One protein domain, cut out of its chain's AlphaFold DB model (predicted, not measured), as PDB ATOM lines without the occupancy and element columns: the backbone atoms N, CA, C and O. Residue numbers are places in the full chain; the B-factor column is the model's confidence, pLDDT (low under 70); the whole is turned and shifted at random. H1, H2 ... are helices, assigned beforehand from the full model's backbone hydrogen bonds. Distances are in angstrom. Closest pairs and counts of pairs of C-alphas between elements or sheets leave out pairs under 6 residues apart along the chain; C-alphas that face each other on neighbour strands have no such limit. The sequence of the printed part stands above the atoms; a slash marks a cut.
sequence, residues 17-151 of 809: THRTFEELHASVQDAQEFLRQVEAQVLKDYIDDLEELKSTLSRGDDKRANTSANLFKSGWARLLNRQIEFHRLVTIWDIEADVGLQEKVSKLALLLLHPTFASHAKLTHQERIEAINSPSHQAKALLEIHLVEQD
ATOM      1  N   THR A  17     -33.466   5.411  30.753       78.38
ATOM      2  CA  THR A  17     -32.036   5.307  31.098       78.38
ATOM      3  C   THR A  17     -31.160   5.965  30.027       78.38
ATOM      4  O   THR A  17     -30.259   6.740  30.352       78.38
ATOM      5  N   HIS A  18     -31.482   5.747  28.747       79.50
ATOM      6  CA  HIS A  18     -30.817   6.414  27.625       79.50
ATOM      7  C   HIS A  18     -30.964   7.941  27.686       79.50
ATOM      8  O   HIS A  18     -29.967   8.653  27.572       79.50
ATOM      9  N   ARG A  19     -32.175   8.460  27.940       79.94
ATOM     10  CA  ARG A  19     -32.392   9.913  28.079       79.94
ATOM     11  C   ARG A  19     -31.607  10.508  29.246       79.94
ATOM     12  O   ARG A  19     -30.974  11.546  29.078       79.94
ATOM     13  N   THR A  20     -31.595   9.846  30.403       79.56
ATOM     14  CA  THR A  20     -30.823  10.306  31.569       79.56
ATOM     15  C   THR A  20     -29.321  10.350  31.266       79.56
ATOM     16  O   THR A  20     -28.644  11.318  31.625       79.56
ATOM     17  N   PHE A  21     -28.790   9.351  30.552       84.56
ATOM     18  CA  PHE A  21     -27.394   9.358  30.114       84.56
ATOM     19  C   PHE A  21     -27.091  10.539  29.185       84.56
ATOM     20  O   PHE A  21     -26.106  11.251  29.409       84.56
ATOM     21  N   GLU A  22     -27.946  10.782  28.188       81.44
ATOM     22  CA  GLU A  22     -27.796  11.895  27.246       81.44
ATOM     23  C   GLU A  22     -27.853  13.256  27.952       81.44
ATOM     24  O   GLU A  22     -27.041  14.132  27.660       81.44
ATOM     25  N   GLU A  23     -28.731  13.442  28.939       80.06
ATOM     26  CA  GLU A  23     -28.821  14.691  29.707       80.06
ATOM     27  C   GLU A  23     -27.575  14.967  30.567       80.06
ATOM     28  O   GLU A  23     -27.124  16.121  30.693       80.06
ATOM     29  N   LEU A  24     -27.004  13.919  31.171       75.06
ATOM     30  CA  LEU A  24     -25.802  14.011  32.004       75.06
ATOM     31  C   LEU A  24     -24.537  14.229  31.163       75.06
ATOM     32  O   LEU A  24     -23.665  14.997  31.578       75.06
ATOM     33  N   HIS A  25     -24.480  13.647  29.962       86.38
ATOM     34  CA  HIS A  25     -23.305  13.666  29.086       86.38
ATOM     35  C   HIS A  25     -23.468  14.523  27.825       86.38
ATOM     36  O   HIS A  25     -22.599  14.492  26.961       86.38
ATOM     37  N   ALA A  26     -24.496  15.378  27.751       79.94
ATOM     38  CA  ALA A  26     -24.782  16.255  26.603       79.94
ATOM     39  C   ALA A  26     -23.596  17.125  26.129       79.94
ATOM     40  O   ALA A  26     -23.591  17.619  25.006       79.94
ATOM     41  N   SER A  27     -22.605  17.346  26.997       79.06
ATOM     42  CA  SER A  27     -21.407  18.149  26.718       79.06
ATOM     43  C   SER A  27     -20.125  17.326  26.528       79.06
ATOM     44  O   SER A  27     -19.053  17.916  26.427       79.06
ATOM     45  N   VAL A  28     -20.211  15.993  26.496       82.25
ATOM     46  CA  VAL A  28     -19.066  15.076  26.364       82.25
ATOM     47  C   VAL A  28     -18.985  14.549  24.933       82.25
ATOM     48  O   VAL A  28     -19.938  13.955  24.438       82.25
ATOM     49  N   GLN A  29     -17.847  14.770  24.269       76.25
ATOM     50  CA  GLN A  29     -17.692  14.527  22.829       76.25
ATOM     51  C   GLN A  29     -17.834  13.045  22.443       76.25
ATOM     52  O   GLN A  29     -18.465  12.747  21.431       76.25
ATOM     53  N   ASP A  30     -17.335  12.128  23.275       68.81
ATOM     54  CA  ASP A  30     -17.283  10.687  22.970       68.81
ATOM     55  C   ASP A  30     -18.439   9.871  23.592       68.81
ATOM     56  O   ASP A  30     -18.479   8.646  23.490       68.81
ATOM     57  N   ALA A  31     -19.419  10.529  24.223       77.44
ATOM     58  CA  ALA A  31     -20.489   9.847  24.960       77.44
ATOM     59  C   ALA A  31     -21.409   8.983  24.072       77.44
ATOM     60  O   ALA A  31     -21.921   7.960  24.521       77.44
ATOM     61  N   GLN A  32     -21.596   9.362  22.803       76.31
ATOM     62  CA  GLN A  32     -22.406   8.595  21.847       76.31
ATOM     63  C   GLN A  32     -21.715   7.297  21.398       76.31
ATOM     64  O   GLN A  32     -22.388   6.305  21.124       76.31
ATOM     65  N   GLU A  33     -20.379   7.264  21.370       74.50
ATOM     66  CA  GLU A  33     -19.650   6.036  21.038       74.50
ATOM     67  C   GLU A  33     -19.718   5.025  22.191       74.50
ATOM     68  O   GLU A  33     -19.846   3.829  21.939       74.50
ATOM     69  N   PHE A  34     -19.742   5.492  23.445       79.06
ATOM     70  CA  PHE A  34     -19.991   4.639  24.613       79.06
ATOM     71  C   PHE A  34     -21.362   3.946  24.544       79.06
ATOM     72  O   PHE A  34     -21.433   2.728  24.690       79.06
ATOM     73  N   LEU A  35     -22.435   4.684  24.227       79.12
ATOM     74  CA  LEU A  35     -23.781   4.107  24.065       79.12
ATOM     75  C   LEU A  35     -23.840   3.020  22.984       79.12
ATOM     76  O   LEU A  35     -24.642   2.096  23.079       79.12
ATOM     77  N   ARG A  36     -22.993   3.119  21.955       78.00
ATOM     78  CA  ARG A  36     -22.941   2.144  20.859       78.00
ATOM     79  C   ARG A  36     -22.173   0.869  21.222       78.00
ATOM     80  O   ARG A  36     -22.338  -0.140  20.541       78.00
ATOM     81  N   GLN A  37     -21.320   0.922  22.246       76.75
ATOM     82  CA  GLN A  37     -20.385  -0.151  22.610       76.75
ATOM     83  C   GLN A  37     -20.794  -0.946  23.857       76.75
ATOM     84  O   GLN A  37     -20.148  -1.946  24.165       76.75
ATOM     85  N   VAL A  38     -21.833  -0.524  24.580       76.62
ATOM     86  CA  VAL A  38     -22.166  -1.050  25.912       76.62
ATOM     87  C   VAL A  38     -23.584  -1.621  25.953       76.62
ATOM     88  O   VAL A  38     -24.510  -1.056  25.379       76.62
ATOM     89  N   GLU A  39     -23.757  -2.758  26.635       80.06
ATOM     90  CA  GLU A  39     -25.061  -3.405  26.828       80.06
ATOM     91  C   GLU A  39     -25.956  -2.612  27.798       80.06
ATOM     92  O   GLU A  39     -25.468  -1.970  28.732       80.06
ATOM     93  N   ALA A  40     -27.281  -2.714  27.635       75.75
ATOM     94  CA  ALA A  40     -28.265  -1.952  28.412       75.75
ATOM     95  C   ALA A  40     -28.100  -2.089  29.940       75.75
ATOM     96  O   ALA A  40     -28.290  -1.121  30.677       75.75
ATOM     97  N   GLN A  41     -27.693  -3.268  30.426       77.75
ATOM     98  CA  GLN A  41     -27.458  -3.492  31.855       77.75
ATOM     99  C   GLN A  41     -26.232  -2.726  32.371       77.75
ATOM    100  O   GLN A  41     -26.301  -2.109  33.428       77.75
ATOM    101  N   VAL A  42     -25.135  -2.700  31.611       81.19
ATOM    102  CA  VAL A  42     -23.910  -1.982  31.999       81.19
ATOM    103  C   VAL A  42     -24.129  -0.468  31.938       81.19
ATOM    104  O   VAL A  42     -23.623   0.264  32.786       81.19
ATOM    105  N   LEU A  43     -24.926   0.008  30.975       80.75
ATOM    106  CA  LEU A  43     -25.347   1.408  30.919       80.75
ATOM    107  C   LEU A  43     -26.170   1.798  32.154       80.75
ATOM    108  O   LEU A  43     -25.963   2.874  32.715       80.75
ATOM    109  N   LYS A  44     -27.082   0.924  32.588       81.62
ATOM    110  CA  LYS A  44     -27.884   1.144  33.792       81.62
ATOM    111  C   LYS A  44     -27.016   1.188  35.051       81.62
ATOM    112  O   LYS A  44     -27.104   2.158  35.795       81.62
ATOM    113  N   ASP A  45     -26.133   0.208  35.232       84.19
ATOM    114  CA  ASP A  45     -25.225   0.148  36.385       84.19
ATOM    115  C   ASP A  45     -24.316   1.389  36.440       84.19
ATOM    116  O   ASP A  45     -24.113   1.978  37.500       84.19
ATOM    117  N   TYR A  46     -23.832   1.850  35.280       87.00
ATOM    118  CA  TYR A  46     -23.051   3.081  35.169       87.00
ATOM    119  C   TYR A  46     -23.830   4.321  35.628       87.00
ATOM    120  O   TYR A  46     -23.280   5.166  36.337       87.00
ATOM    121  N   ILE A  47     -25.095   4.453  35.218       84.69
ATOM    122  CA  ILE A  47     -25.940   5.583  35.618       84.69
ATOM    123  C   ILE A  47     -26.238   5.538  37.114       84.69
ATOM    124  O   ILE A  47     -26.079   6.565  37.775       84.69
ATOM    125  N   ASP A  48     -26.576   4.369  37.656       85.31
ATOM    126  CA  ASP A  48     -26.845   4.194  39.084       85.31
ATOM    127  C   ASP A  48     -25.604   4.568  39.922       85.31
ATOM    128  O   ASP A  48     -25.695   5.357  40.870       85.31
ATOM    129  N   ASP A  49     -24.413   4.108  39.520       86.31
ATOM    130  CA  ASP A  49     -23.153   4.444  40.188       86.31
ATOM    131  C   ASP A  49     -22.784   5.930  40.079       86.31
ATOM    132  O   ASP A  49     -22.213   6.508  41.016       86.31
ATOM    133  N   LEU A  50     -23.084   6.561  38.941       87.38
ATOM    134  CA  LEU A  50     -22.814   7.978  38.714       87.38
ATOM    135  C   LEU A  50     -23.775   8.867  39.515       87.38
ATOM    136  O   LEU A  50     -23.357   9.897  40.052       87.38
ATOM    137  N   GLU A  51     -25.043   8.479  39.634       86.31
ATOM    138  CA  GLU A  51     -26.014   9.166  40.483       86.31
ATOM    139  C   GLU A  51     -25.686   8.999  41.969       86.31
ATOM    140  O   GLU A  51     -25.758   9.974  42.725       86.31
ATOM    141  N   GLU A  52     -25.234   7.815  42.386       88.00
ATOM    142  CA  GLU A  52     -24.737   7.584  43.742       88.00
ATOM    143  C   GLU A  52     -23.506   8.451  44.039       88.00
ATOM    144  O   GLU A  52     -23.430   9.095  45.090       88.00
ATOM    145  N   LEU A  53     -22.559   8.529  43.096       88.19
ATOM    146  CA  LEU A  53     -21.390   9.397  43.213       88.19
ATOM    147  C   LEU A  53     -21.813  10.868  43.331       88.19
ATOM    148  O   LEU A  53     -21.352  11.573  44.227       88.19
ATOM    149  N   LYS A  54     -22.730  11.329  42.479       85.88
ATOM    150  CA  LYS A  54     -23.261  12.699  42.510       85.88
ATOM    151  C   LYS A  54     -23.966  13.005  43.836       85.88
ATOM    152  O   LYS A  54     -23.765  14.079  44.402       85.88
ATOM    153  N   SER A  55     -24.760  12.066  44.349       85.38
ATOM    154  CA  SER A  55     -25.444  12.178  45.641       85.38
ATOM    155  C   SER A  55     -24.438  12.281  46.790       85.38
ATOM    156  O   SER A  55     -24.508  13.222  47.584       85.38
ATOM    157  N   THR A  56     -23.441  11.393  46.820       85.81
ATOM    158  CA  THR A  56     -22.349  11.399  47.805       85.81
ATOM    159  C   THR A  56     -21.582  12.719  47.765       85.81
ATOM    160  O   THR A  56     -21.384  13.367  48.794       85.81
ATOM    161  N   LEU A  57     -21.241  13.200  46.566       83.88
ATOM    162  CA  LEU A  57     -20.543  14.469  46.386       83.88
ATOM    163  C   LEU A  57     -21.377  15.674  46.858       83.88
ATOM    164  O   LEU A  57     -20.811  16.606  47.428       83.88
ATOM    165  N   SER A  58     -22.705  15.624  46.710       83.25
ATOM    166  CA  SER A  58     -23.620  16.717  47.069       83.25
ATOM    167  C   SER A  58     -23.910  16.876  48.567       83.25
ATOM    168  O   SER A  58     -24.305  17.964  48.984       83.25
ATOM    169  N   ARG A  59     -23.728  15.828  49.384       79.44
ATOM    170  CA  ARG A  59     -24.054  15.876  50.823       79.44
ATOM    171  C   ARG A  59     -22.986  16.582  51.664       79.44
ATOM    172  O   ARG A  59     -23.351  17.233  52.637       79.44
ATOM    173  N   GLY A  60     -21.716  16.526  51.247       63.94
ATOM    174  CA  GLY A  60     -20.576  16.972  52.063       63.94
ATOM    175  C   GLY A  60     -20.422  16.145  53.349       63.94
ATOM    176  O   GLY A  60     -21.328  15.403  53.728       63.94
ATOM    177  N   ASP A  61     -19.274  16.245  54.013       69.25
ATOM    178  CA  ASP A  61     -19.055  15.669  55.347       69.25
ATOM    179  C   ASP A  61     -18.122  16.565  56.182       69.25
ATOM    180  O   ASP A  61     -17.687  17.619  55.720       69.25
ATOM    181  N   ASP A  62     -17.813  16.161  57.419       60.19
ATOM    182  CA  ASP A  62     -16.979  16.938  58.353       60.19
ATOM    183  C   ASP A  62     -15.558  17.239  57.828       60.19
ATOM    184  O   ASP A  62     -14.843  18.056  58.411       60.19
ATOM    185  N   LYS A  63     -15.128  16.578  56.745       63.78
ATOM    186  CA  LYS A  63     -13.802  16.706  56.131       63.78
ATOM    187  C   LYS A  63     -13.838  17.245  54.699       63.78
ATOM    188  O   LYS A  63     -12.763  17.500  54.163       63.78
ATOM    189  N   ARG A  64     -15.019  17.424  54.092       75.19
ATOM    190  CA  ARG A  64     -15.168  17.810  52.681       75.19
ATOM    191  C   ARG A  64     -16.366  18.721  52.423       75.19
ATOM    192  O   ARG A  64     -17.498  18.421  52.813       75.19
ATOM    193  N   ALA A  65     -16.148  19.782  51.645       73.44
ATOM    194  CA  ALA A  65     -17.222  20.675  51.207       73.44
ATOM    195  C   ALA A  65     -18.213  19.993  50.239       73.44
ATOM    196  O   ALA A  65     -17.855  19.136  49.427       73.44
ATOM    197  N   ASN A  66     -19.485  20.402  50.272       79.12
ATOM    198  CA  ASN A  66     -20.474  19.880  49.333       79.12
ATOM    199  C   ASN A  66     -20.197  20.341  47.891       79.12
ATOM    200  O   ASN A  66     -19.968  21.515  47.601       79.12
ATOM    201  N   THR A  67     -20.256  19.411  46.940       84.19
ATOM    202  CA  THR A  67     -20.082  19.730  45.521       84.19
ATOM    203  C   THR A  67     -21.436  20.076  44.907       84.19
ATOM    204  O   THR A  67     -22.333  19.235  44.836       84.19
ATOM    205  N   SER A  68     -21.602  21.316  44.435       83.06
ATOM    206  CA  SER A  68     -22.843  21.717  43.756       83.06
ATOM    207  C   SER A  68     -23.051  20.935  42.452       83.06
ATOM    208  O   SER A  68     -22.093  20.558  41.775       83.06
ATOM    209  N   ALA A  69     -24.310  20.745  42.040       80.50
ATOM    210  CA  ALA A  69     -24.636  20.026  40.804       80.50
ATOM    211  C   ALA A  69     -23.966  20.637  39.552       80.50
ATOM    212  O   ALA A  69     -23.586  19.907  38.637       80.50
ATOM    213  N   ASN A  70     -23.762  21.960  39.535       81.50
ATOM    214  CA  ASN A  70     -23.069  22.661  38.450       81.50
ATOM    215  C   ASN A  70     -21.554  22.389  38.452       81.50
ATOM    216  O   ASN A  70     -20.960  22.213  37.386       81.50
ATOM    217  N   LEU A  71     -20.924  22.316  39.631       82.50
ATOM    218  CA  LEU A  71     -19.503  21.962  39.773       82.50
ATOM    219  C   LEU A  71     -19.246  20.493  39.425       82.50
ATOM    220  O   LEU A  71     -18.248  20.185  38.776       82.50
ATOM    221  N   PHE A  72     -20.170  19.602  39.785       87.31
ATOM    222  CA  PHE A  72     -20.120  18.207  39.363       87.31
ATOM    223  C   PHE A  72     -20.215  18.096  37.837       87.31
ATOM    224  O   PHE A  72     -19.300  17.587  37.197       87.31
ATOM    225  N   LYS A  73     -21.274  18.652  37.227       84.12
ATOM    226  CA  LYS A  73     -21.500  18.536  35.778       84.12
ATOM    227  C   LYS A  73     -20.360  19.152  34.960       84.12
ATOM    228  O   LYS A  73     -19.892  18.539  34.006       84.12
ATOM    229  N   SER A  74     -19.882  20.338  35.348       84.44
ATOM    230  CA  SER A  74     -18.786  21.012  34.639       84.44
ATOM    231  C   SER A  74     -17.431  20.332  34.843       84.44
ATOM    232  O   SER A  74     -16.690  20.178  33.877       84.44
ATOM    233  N   GLY A  75     -17.101  19.892  36.062       86.56
ATOM    234  CA  GLY A  75     -15.862  19.163  36.338       86.56
ATOM    235  C   GLY A  75     -15.807  17.830  35.593       86.56
ATOM    236  O   GLY A  75     -14.828  17.549  34.905       86.56
ATOM    237  N   TRP A  76     -16.895  17.058  35.656       91.19
ATOM    238  CA  TRP A  76     -17.004  15.753  35.004       91.19
ATOM    239  C   TRP A  76     -16.867  15.857  33.484       91.19
ATOM    240  O   TRP A  76     -16.033  15.178  32.890       91.19
ATOM    241  N   ALA A  77     -17.598  16.783  32.854       87.75
ATOM    242  CA  ALA A  77     -17.504  16.995  31.413       87.75
ATOM    243  C   ALA A  77     -16.099  17.441  30.976       87.75
ATOM    244  O   ALA A  77     -15.600  16.997  29.944       87.75
ATOM    245  N   ARG A  78     -15.429  18.291  31.765       88.75
ATOM    246  CA  ARG A  78     -14.059  18.737  31.470       88.75
ATOM    247  C   ARG A  78     -13.041  17.607  31.588       88.75
ATOM    248  O   ARG A  78     -12.126  17.572  30.772       88.75
ATOM    249  N   LEU A  79     -13.192  16.702  32.559       90.69
ATOM    250  CA  LEU A  79     -12.327  15.524  32.673       90.69
ATOM    251  C   LEU A  79     -12.527  14.588  31.475       90.69
ATOM    252  O   LEU A  79     -11.556  14.212  30.827       90.69
ATOM    253  N   LEU A  80     -13.777  14.255  31.143       89.44
ATOM    254  CA  LEU A  80     -14.079  13.324  30.050       89.44
ATOM    255  C   LEU A  80     -13.685  13.887  28.675       89.44
ATOM    256  O   LEU A  80     -13.182  13.158  27.829       89.44
ATOM    257  N   ASN A  81     -13.802  15.201  28.477       86.88
ATOM    258  CA  ASN A  81     -13.280  15.877  27.285       86.88
ATOM    259  C   ASN A  81     -11.761  16.135  27.334       86.88
ATOM    260  O   ASN A  81     -11.240  16.822  26.454       86.88
ATOM    261  N   ARG A  82     -11.051  15.646  28.364       85.62
ATOM    262  CA  ARG A  82      -9.592  15.790  28.559       85.62
ATOM    263  C   ARG A  82      -9.109  17.244  28.586       85.62
ATOM    264  O   ARG A  82      -8.000  17.567  28.176       85.62
ATOM    265  N   GLN A  83      -9.959  18.147  29.068       87.69
ATOM    266  CA  GLN A  83      -9.643  19.568  29.249       87.69
ATOM    267  C   GLN A  83      -8.983  19.849  30.601       87.69
ATOM    268  O   GLN A  83      -8.420  20.924  30.811       87.69
ATOM    269  N   ILE A  84      -9.113  18.914  31.542       88.31
ATOM    270  CA  ILE A  84      -8.407  18.912  32.816       88.31
ATOM    271  C   ILE A  84      -7.893  17.506  33.095       88.31
ATOM    272  O   ILE A  84      -8.539  16.519  32.756       88.31
ATOM    273  N   GLU A  85      -6.751  17.449  33.761       90.88
ATOM    274  CA  GLU A  85      -6.164  16.221  34.286       90.88
ATOM    275  C   GLU A  85      -6.942  15.719  35.513       90.88
ATOM    276  O   GLU A  85      -7.511  16.515  36.270       90.88
ATOM    277  N   PHE A  86      -6.889  14.410  35.776       92.19
ATOM    278  CA  PHE A  86      -7.597  13.780  36.896       92.19
ATOM    279  C   PHE A  86      -7.307  14.438  38.255       92.19
ATOM    280  O   PHE A  86      -8.235  14.765  38.992       92.19
ATOM    281  N   HIS A  87      -6.036  14.725  38.566       90.19
ATOM    282  CA  HIS A  87      -5.648  15.366  39.832       90.19
ATOM    283  C   HIS A  87      -6.318  16.736  40.029       90.19
ATOM    284  O   HIS A  87      -6.670  17.112  41.143       90.19
ATOM    285  N   ARG A  88      -6.560  17.478  38.938       88.12
ATOM    286  CA  ARG A  88      -7.257  18.762  39.010       88.12
ATOM    287  C   ARG A  88      -8.729  18.587  39.345       88.12
ATOM    288  O   ARG A  88      -9.267  19.437  40.048       88.12
ATOM    289  N   LEU A  89      -9.369  17.511  38.883       89.88
ATOM    290  CA  LEU A  89     -10.738  17.181  39.278       89.88
ATOM    291  C   LEU A  89     -10.814  16.824  40.769       89.88
ATOM    292  O   LEU A  89     -11.711  17.310  41.453       89.88
ATOM    293  N   VAL A  90      -9.850  16.045  41.270       89.69
ATOM    294  CA  VAL A  90      -9.745  15.666  42.690       89.69
ATOM    295  C   VAL A  90      -9.713  16.906  43.587       89.69
ATOM    296  O   VAL A  90     -10.488  16.981  44.539       89.69
ATOM    297  N   THR A  91      -8.912  17.916  43.236       85.62
ATOM    298  CA  THR A  91      -8.885  19.200  43.958       85.62
ATOM    299  C   THR A  91     -10.191  19.991  43.802       85.62
ATOM    300  O   THR A  91     -10.660  20.592  44.760       85.62
ATOM    301  N   ILE A  92     -10.812  20.011  42.613       84.06
ATOM    302  CA  ILE A  92     -12.077  20.745  42.382       84.06
ATOM    303  C   ILE A  92     -13.231  20.160  43.210       84.06
ATOM    304  O   ILE A  92     -14.123  20.900  43.624       84.06
ATOM    305  N   TRP A  93     -13.237  18.845  43.427       86.81
ATOM    306  CA  TRP A  93     -14.265  18.155  44.210       86.81
ATOM    307  C   TRP A  93     -13.898  17.958  45.680       86.81
ATOM    308  O   TRP A  93     -14.734  17.449  46.428       86.81
ATOM    309  N   ASP A  94     -12.706  18.411  46.084       84.19
ATOM    310  CA  ASP A  94     -12.193  18.339  47.454       84.19
ATOM    311  C   ASP A  94     -12.101  16.889  47.974       84.19
ATOM    312  O   ASP A  94     -12.476  16.569  49.094       84.19
ATOM    313  N   ILE A  95     -11.645  15.963  47.123       86.00
ATOM    314  CA  ILE A  95     -11.603  14.515  47.427       86.00
ATOM    315  C   ILE A  95     -10.175  13.981  47.603       86.00
ATOM    316  O   ILE A  95      -9.955  12.777  47.534       86.00
ATOM    317  N   GLU A  96      -9.193  14.857  47.845       84.25
ATOM    318  CA  GLU A  96      -7.760  14.517  47.946       84.25
ATOM    319  C   GLU A  96      -7.460  13.479  49.040       84.25
ATOM    320  O   GLU A  96      -6.596  12.622  48.860       84.25
ATOM    321  N   ALA A  97      -8.213  13.514  50.142       77.94
ATOM    322  CA  ALA A  97      -8.072  12.583  51.261       77.94
ATOM    323  C   ALA A  97      -8.925  11.302  51.129       77.94
ATOM    324  O   ALA A  97      -8.756  10.384  51.933       77.94
ATOM    325  N   ASP A  98      -9.829  11.221  50.143       81.88
ATOM    326  CA  ASP A  98     -10.740  10.085  49.956       81.88
ATOM    327  C   ASP A  98     -10.330   9.229  48.752       81.88
ATOM    328  O   ASP A  98     -10.805   9.386  47.623       81.88
ATOM    329  N   VAL A  99      -9.424   8.285  49.016       81.25
ATOM    330  CA  VAL A  99      -8.911   7.345  48.009       81.25
ATOM    331  C   VAL A  99     -10.030   6.467  47.435       81.25
ATOM    332  O   VAL A  99     -10.012   6.150  46.247       81.25
ATOM    333  N   GLY A 100     -11.037   6.109  48.240       83.75
ATOM    334  CA  GLY A 100     -12.157   5.280  47.787       83.75
ATOM    335  C   GLY A 100     -13.007   5.998  46.741       83.75
ATOM    336  O   GLY A 100     -13.363   5.420  45.708       83.75
ATOM    337  N   LEU A 101     -13.269   7.286  46.963       85.38
ATOM    338  CA  LEU A 101     -14.011   8.107  46.017       85.38
ATOM    339  C   LEU A 101     -13.193   8.393  44.755       85.38
ATOM    340  O   LEU A 101     -13.722   8.261  43.652       85.38
ATOM    341  N   GLN A 102     -11.893   8.680  44.885       88.75
ATOM    342  CA  GLN A 102     -10.993   8.814  43.731       88.75
ATOM    343  C   GLN A 102     -10.970   7.539  42.874       88.75
ATOM    344  O   GLN A 102     -11.043   7.604  41.642       88.75
ATOM    345  N   GLU A 103     -10.950   6.359  43.496       86.56
ATOM    346  CA  GLU A 103     -11.039   5.104  42.761       86.56
ATOM    347  C   GLU A 103     -12.356   4.966  41.996       86.56
ATOM    348  O   GLU A 103     -12.314   4.616  40.811       86.56
ATOM    349  N   LYS A 104     -13.501   5.269  42.628       87.62
ATOM    350  CA  LYS A 104     -14.822   5.211  41.978       87.62
ATOM    351  C   LYS A 104     -14.887   6.158  40.773       87.62
ATOM    352  O   LYS A 104     -15.282   5.738  39.687       87.62
ATOM    353  N   VAL A 105     -14.388   7.388  40.925       90.44
ATOM    354  CA  VAL A 105     -14.297   8.398  39.853       90.44
ATOM    355  C   VAL A 105     -13.438   7.887  38.690       90.44
ATOM    356  O   VAL A 105     -13.867   7.949  37.538       90.44
ATOM    357  N   SER A 106     -12.255   7.322  38.965       90.75
ATOM    358  CA  SER A 106     -11.374   6.790  37.910       90.75
ATOM    359  C   SER A 106     -11.982   5.595  37.165       90.75
ATOM    360  O   SER A 106     -11.794   5.470  35.958       90.75
ATOM    361  N   LYS A 107     -12.732   4.723  37.853       88.00
ATOM    362  CA  LYS A 107     -13.399   3.563  37.237       88.00
ATOM    363  C   LYS A 107     -14.509   4.009  36.291       88.00
ATOM    364  O   LYS A 107     -14.526   3.576  35.145       88.00
ATOM    365  N   LEU A 108     -15.375   4.918  36.742       88.31
ATOM    366  CA  LEU A 108     -16.471   5.448  35.927       88.31
ATOM    367  C   LEU A 108     -15.957   6.252  34.727       88.31
ATOM    368  O   LEU A 108     -16.480   6.112  33.623       88.31
ATOM    369  N   ALA A 109     -14.908   7.057  34.913       88.81
ATOM    370  CA  ALA A 109     -14.318   7.821  33.818       88.81
ATOM    371  C   ALA A 109     -13.660   6.907  32.776       88.81
ATOM    372  O   ALA A 109     -13.849   7.113  31.577       88.81
ATOM    373  N   LEU A 110     -12.931   5.872  33.214       86.69
ATOM    374  CA  LEU A 110     -12.321   4.921  32.290       86.69
ATOM    375  C   LEU A 110     -13.377   4.093  31.548       86.69
ATOM    376  O   LEU A 110     -13.237   3.899  30.345       86.69
ATOM    377  N   LEU A 111     -14.429   3.643  32.241       85.62
ATOM    378  CA  LEU A 111     -15.523   2.885  31.631       85.62
ATOM    379  C   LEU A 111     -16.179   3.679  30.497       85.62
ATOM    380  O   LEU A 111     -16.381   3.121  29.426       85.62
ATOM    381  N   LEU A 112     -16.427   4.981  30.688       85.00
ATOM    382  CA  LEU A 112     -17.002   5.816  29.633       85.00
ATOM    383  C   LEU A 112     -16.035   6.040  28.462       85.00
ATOM    384  O   LEU A 112     -16.442   5.964  27.306       85.00
ATOM    385  N   LEU A 113     -14.759   6.316  28.743       83.12
ATOM    386  CA  LEU A 113     -13.779   6.655  27.704       83.12
ATOM    387  C   LEU A 113     -13.276   5.440  26.912       83.12
ATOM    388  O   LEU A 113     -12.903   5.589  25.750       83.12
ATOM    389  N   HIS A 114     -13.235   4.259  27.537       81.94
ATOM    390  CA  HIS A 114     -12.667   3.028  26.976       81.94
ATOM    391  C   HIS A 114     -13.451   1.774  27.425       81.94
ATOM    392  O   HIS A 114     -12.895   0.907  28.112       81.94
ATOM    393  N   PRO A 115     -14.734   1.633  27.040       74.00
ATOM    394  CA  PRO A 115     -15.613   0.581  27.561       74.00
ATOM    395  C   PRO A 115     -15.130  -0.846  27.270       74.00
ATOM    396  O   PRO A 115     -15.286  -1.726  28.114       74.00
ATOM    397  N   THR A 116     -14.460  -1.079  26.138       68.12
ATOM    398  CA  THR A 116     -13.909  -2.398  25.772       68.12
ATOM    399  C   THR A 116     -12.773  -2.874  26.682       68.12
ATOM    400  O   THR A 116     -12.545  -4.075  26.795       68.12
ATOM    401  N   PHE A 117     -12.045  -1.956  27.324       64.19
ATOM    402  CA  PHE A 117     -10.903  -2.280  28.189       64.19
ATOM    403  C   PHE A 117     -11.293  -2.343  29.671       64.19
ATOM    404  O   PHE A 117     -10.679  -3.074  30.447       64.19
ATOM    405  N   ALA A 118     -12.341  -1.613  30.061       58.38
ATOM    406  CA  ALA A 118     -12.841  -1.583  31.431       58.38
ATOM    407  C   ALA A 118     -13.457  -2.921  31.886       58.38
ATOM    408  O   ALA A 118     -13.417  -3.232  33.076       58.38
ATOM    409  N   SER A 119     -13.974  -3.733  30.959       54.12
ATOM    410  CA  SER A 119     -14.555  -5.052  31.245       54.12
ATOM    411  C   SER A 119     -13.525  -6.183  31.399       54.12
ATOM    412  O   SER A 119     -13.849  -7.208  31.999       54.12
ATOM    413  N   HIS A 120     -12.287  -6.019  30.909       50.78
ATOM    414  CA  HIS A 120     -11.326  -7.127  30.779       50.78
ATOM    415  C   HIS A 120      -9.986  -6.965  31.518       50.78
ATOM    416  O   HIS A 120      -9.249  -7.943  31.621       50.78
ATOM    417  N   ALA A 121      -9.666  -5.802  32.099       54.34
ATOM    418  CA  ALA A 121      -8.369  -5.577  32.745       54.34
ATOM    419  C   ALA A 121      -8.489  -5.225  34.244       54.34
ATOM    420  O   ALA A 121      -9.139  -4.250  34.624       54.34
ATOM    421  N   LYS A 122      -7.798  -5.979  35.120       63.88
ATOM    422  CA  LYS A 122      -7.545  -5.588  36.526       63.88
ATOM    423  C   LYS A 122      -6.522  -4.444  36.582       63.88
ATOM    424  O   LYS A 122      -5.413  -4.631  37.068       63.88
ATOM    425  N   LEU A 123      -6.888  -3.276  36.066       72.06
ATOM    426  CA  LEU A 123      -6.037  -2.088  36.108       72.06
ATOM    427  C   LEU A 123      -5.965  -1.545  37.536       72.06
ATOM    428  O   LEU A 123      -6.965  -1.512  38.265       72.06
ATOM    429  N   THR A 124      -4.792  -1.082  37.939       81.44
ATOM    430  CA  THR A 124      -4.598  -0.306  39.165       81.44
ATOM    431  C   THR A 124      -5.194   1.095  39.014       81.44
ATOM    432  O   THR A 124      -5.482   1.564  37.912       81.44
ATOM    433  N   HIS A 125      -5.414   1.793  40.130       81.75
ATOM    434  CA  HIS A 125      -5.928   3.165  40.103       81.75
ATOM    435  C   HIS A 125      -5.029   4.122  39.304       81.75
ATOM    436  O   HIS A 125      -5.543   4.921  38.523       81.75
ATOM    437  N   GLN A 126      -3.708   3.986  39.439       81.31
ATOM    438  CA  GLN A 126      -2.739   4.837  38.754       81.31
ATOM    439  C   GLN A 126      -2.759   4.629  37.234       81.31
ATOM    440  O   GLN A 126      -2.792   5.600  36.483       81.31
ATOM    441  N   GLU A 127      -2.846   3.379  36.777       80.75
ATOM    442  CA  GLU A 127      -2.947   3.060  35.346       80.75
ATOM    443  C   GLU A 127      -4.244   3.610  34.736       80.75
ATOM    444  O   GLU A 127      -4.236   4.128  33.618       80.75
ATOM    445  N   ARG A 128      -5.363   3.575  35.483       86.06
ATOM    446  CA  ARG A 128      -6.610   4.224  35.039       86.06
ATOM    447  C   ARG A 128      -6.417   5.728  34.859       86.06
ATOM    448  O   ARG A 128      -6.880   6.271  33.861       86.06
ATOM    449  N   ILE A 129      -5.741   6.394  35.797       87.94
ATOM    450  CA  ILE A 129      -5.468   7.837  35.716       87.94
ATOM    451  C   ILE A 129      -4.604   8.157  34.495       87.94
ATOM    452  O   ILE A 129      -4.935   9.066  33.735       87.94
ATOM    453  N   GLU A 130      -3.536   7.395  34.271       85.81
ATOM    454  CA  GLU A 130      -2.650   7.585  33.120       85.81
ATOM    455  C   GLU A 130      -3.403   7.413  31.796       85.81
ATOM    456  O   GLU A 130      -3.249   8.239  30.895       85.81
ATOM    457  N   ALA A 131      -4.288   6.419  31.693       84.19
ATOM    458  CA  ALA A 131      -5.124   6.216  30.511       84.19
ATOM    459  C   ALA A 131      -6.185   7.321  30.309       84.19
ATOM    460  O   ALA A 131      -6.477   7.690  29.167       84.19
ATOM    461  N   ILE A 132      -6.759   7.863  31.392       87.25
ATOM    462  CA  ILE A 132      -7.721   8.979  31.338       87.25
ATOM    463  C   ILE A 132      -7.035  10.257  30.839       87.25
ATOM    464  O   ILE A 132      -7.571  10.943  29.967       87.25
ATOM    465  N   ASN A 133      -5.838  10.545  31.349       89.88
ATOM    466  CA  ASN A 133      -5.082  11.752  31.022       89.88
ATOM    467  C   ASN A 133      -4.422  11.686  29.626       89.88
ATOM    468  O   ASN A 133      -4.324  12.692  28.924       89.88
ATOM    469  N   SER A 134      -3.997  10.501  29.175       84.44
ATOM    470  CA  SER A 134      -3.250  10.325  27.915       84.44
ATOM    471  C   SER A 134      -4.149  10.333  26.679       84.44
ATOM    472  O   SER A 134      -5.150   9.621  26.715       84.44
ATOM    473  N   PRO A 135      -3.800  11.000  25.550       79.50
ATOM    474  CA  PRO A 135      -4.557  11.018  24.284       79.50
ATOM    475  C   PRO A 135      -5.101   9.649  23.839       79.50
ATOM    476  O   PRO A 135      -4.429   8.639  24.014       79.50
ATOM    477  N   SER A 136      -6.284   9.598  23.207       72.75
ATOM    478  CA  SER A 136      -7.026   8.340  22.945       72.75
ATOM    479  C   SER A 136      -6.192   7.224  22.280       72.75
ATOM    480  O   SER A 136      -6.286   6.067  22.684       72.75
ATOM    481  N   HIS A 137      -5.307   7.553  21.332       74.75
ATOM    482  CA  HIS A 137      -4.423   6.570  20.683       74.75
ATOM    483  C   HIS A 137      -3.305   6.039  21.604       74.75
ATOM    484  O   HIS A 137      -2.984   4.857  21.549       74.75
ATOM    485  N   GLN A 138      -2.736   6.886  22.470       75.56
ATOM    486  CA  GLN A 138      -1.730   6.484  23.461       75.56
ATOM    487  C   GLN A 138      -2.360   5.677  24.592       75.56
ATOM    488  O   GLN A 138      -1.794   4.668  24.998       75.56
ATOM    489  N   ALA A 139      -3.553   6.066  25.048       75.75
ATOM    490  CA  ALA A 139      -4.304   5.299  26.036       75.75
ATOM    491  C   ALA A 139      -4.607   3.880  25.530       75.75
ATOM    492  O   ALA A 139      -4.380   2.921  26.259       75.75
ATOM    493  N   LYS A 140      -5.033   3.723  24.268       72.75
ATOM    494  CA  LYS A 140      -5.253   2.395  23.668       72.75
ATOM    495  C   LYS A 140      -3.969   1.570  23.587       72.75
ATOM    496  O   LYS A 140      -3.984   0.424  24.008       72.75
ATOM    497  N   ALA A 141      -2.855   2.158  23.145       72.88
ATOM    498  CA  ALA A 141      -1.571   1.455  23.093       72.88
ATOM    499  C   ALA A 141      -1.081   1.011  24.485       72.88
ATOM    500  O   ALA A 141      -0.617  -0.114  24.640       72.88
ATOM    501  N   LEU A 142      -1.223   1.864  25.506       72.06
ATOM    502  CA  LEU A 142      -0.887   1.528  26.897       72.06
ATOM    503  C   LEU A 142      -1.736   0.359  27.417       72.06
ATOM    504  O   LEU A 142      -1.210  -0.570  28.027       72.06
ATOM    505  N   LEU A 143      -3.042   0.389  27.145       74.19
ATOM    506  CA  LEU A 143      -3.975  -0.654  27.574       74.19
ATOM    507  C   LEU A 143      -3.777  -1.972  26.799       74.19
ATOM    508  O   LEU A 143      -3.898  -3.046  27.385       74.19
ATOM    509  N   GLU A 144      -3.418  -1.912  25.513       69.31
ATOM    510  CA  GLU A 144      -3.097  -3.083  24.685       69.31
ATOM    511  C   GLU A 144      -1.781  -3.752  25.102       69.31
ATOM    512  O   GLU A 144      -1.735  -4.978  25.194       69.31
ATOM    513  N   ILE A 145      -0.736  -2.982  25.430       62.75
ATOM    514  CA  ILE A 145       0.523  -3.525  25.978       62.75
ATOM    515  C   ILE A 145       0.245  -4.313  27.260       62.75
ATOM    516  O   ILE A 145       0.750  -5.422  27.423       62.75
ATOM    517  N   HIS A 146      -0.616  -3.791  28.135       60.28
ATOM    518  CA  HIS A 146      -0.949  -4.457  29.390       60.28
ATOM    519  C   HIS A 146      -1.706  -5.783  29.180       60.28
ATOM    520  O   HIS A 146      -1.482  -6.744  29.914       60.28
ATOM    521  N   LEU A 147      -2.571  -5.879  28.160       57.16
ATOM    522  CA  LEU A 147      -3.225  -7.143  27.787       57.16
ATOM    523  C   LEU A 147      -2.217  -8.165  27.233       57.16
ATOM    524  O   LEU A 147      -2.270  -9.337  27.601       57.16
ATOM    525  N   VAL A 148      -1.246  -7.717  26.428       52.22
ATOM    526  CA  VAL A 148      -0.163  -8.570  25.897       52.22
ATOM    527  C   VAL A 148       0.768  -9.068  27.013       52.22
ATOM    528  O   VAL A 148       1.205 -10.219  26.982       52.22
ATOM    529  N   GLU A 149       1.032  -8.251  28.035       50.75
ATOM    530  CA  GLU A 149       1.806  -8.651  29.221       50.75
ATOM    531  C   GLU A 149       1.052  -9.639  30.130       50.75
ATOM    532  O   GLU A 149       1.684 -10.455  30.811       50.75
ATOM    533  N   GLN A 150      -0.287  -9.618  30.137       49.03
ATOM    534  CA  GLN A 150      -1.086 -10.614  30.862       49.03
ATOM    535  C   GLN A 150      -1.165 -11.960  30.123       49.03
ATOM    536  O   GLN A 150      -1.091 -12.998  30.785       49.03
ATOM    537  N   ASP A 151      -1.199 -11.961  28.787       40.34
ATOM    538  CA  ASP A 151      -1.211 -13.186  27.966       40.34
ATOM    539  C   ASP A 151       0.164 -13.884  27.847       40.34
ATOM    540  O   ASP A 151       0.242 -15.035  27.414       40.34
TER     541      ASP A 151
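This is residues 17 to 151 of the 809 residues of an uncharacterized protein of Puccinia graminis f. sp. tritici (UniProt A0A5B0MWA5). Helix H6 is the core of a helical cluster, with H3 and H8 on opposite sides of it and the H4-H5 hairpin set crosswise to it on a third side, its helices at 60 degrees to H6, while H2 packs on residues 112 to 113 of H6 and the short H7 on residues 107 to 111. H1 packs on the outside of H3, and H9 runs from H8 outward to the last printed residue. The printed part has 135 residues with nine named helices, H1 to H9 in chain order, and no named strand: all helix. It is compact, with a radius of gyration of the C-alphas of 14.6 A and spans of 45 by 33 by 24 A.

H1 is residues 17 to 25, from C-alpha 17 at (-32.036, 5.307, 31.098). H2 is 31 to 37, H3 40 to 59 (28.9 A), H4 69 to 80, H5 86 to 93, H6 99 to 113 (20.9 A), H7 115 to 118, H8 125 to 133. H9, 136 to 151 (22.9 A), ends at C-alpha 151 (-1.211, -13.186, 27.966).

H1 touches residues 43 to 47 of H3, closest C-alphas Thr 17 and Lys 44, 6.5 A. The hub H6 touches H2, H3, H7 and H8; its closest C-alphas to H8 are Glu 103 and His 125, 6.1 A, at a steep tilt of 44 degrees. H4 and H5 are a hairpin, closest C-alphas Gly 75 and Leu 89, 6.2 A. H8 and H9 are another, closest C-alphas Ala 131 and Ala 139, 4.6 A. Every O i to N i+4 pair is within hydrogen-bond range except in H7, too short for one.

The farthest C-alphas, Asp 62 and Asp 151, are 45.6 A apart. The printed part has no cut and no long link. pLDDT is under 70 at residues 30, 60 to 63, 116 to 122 and 144 to 151.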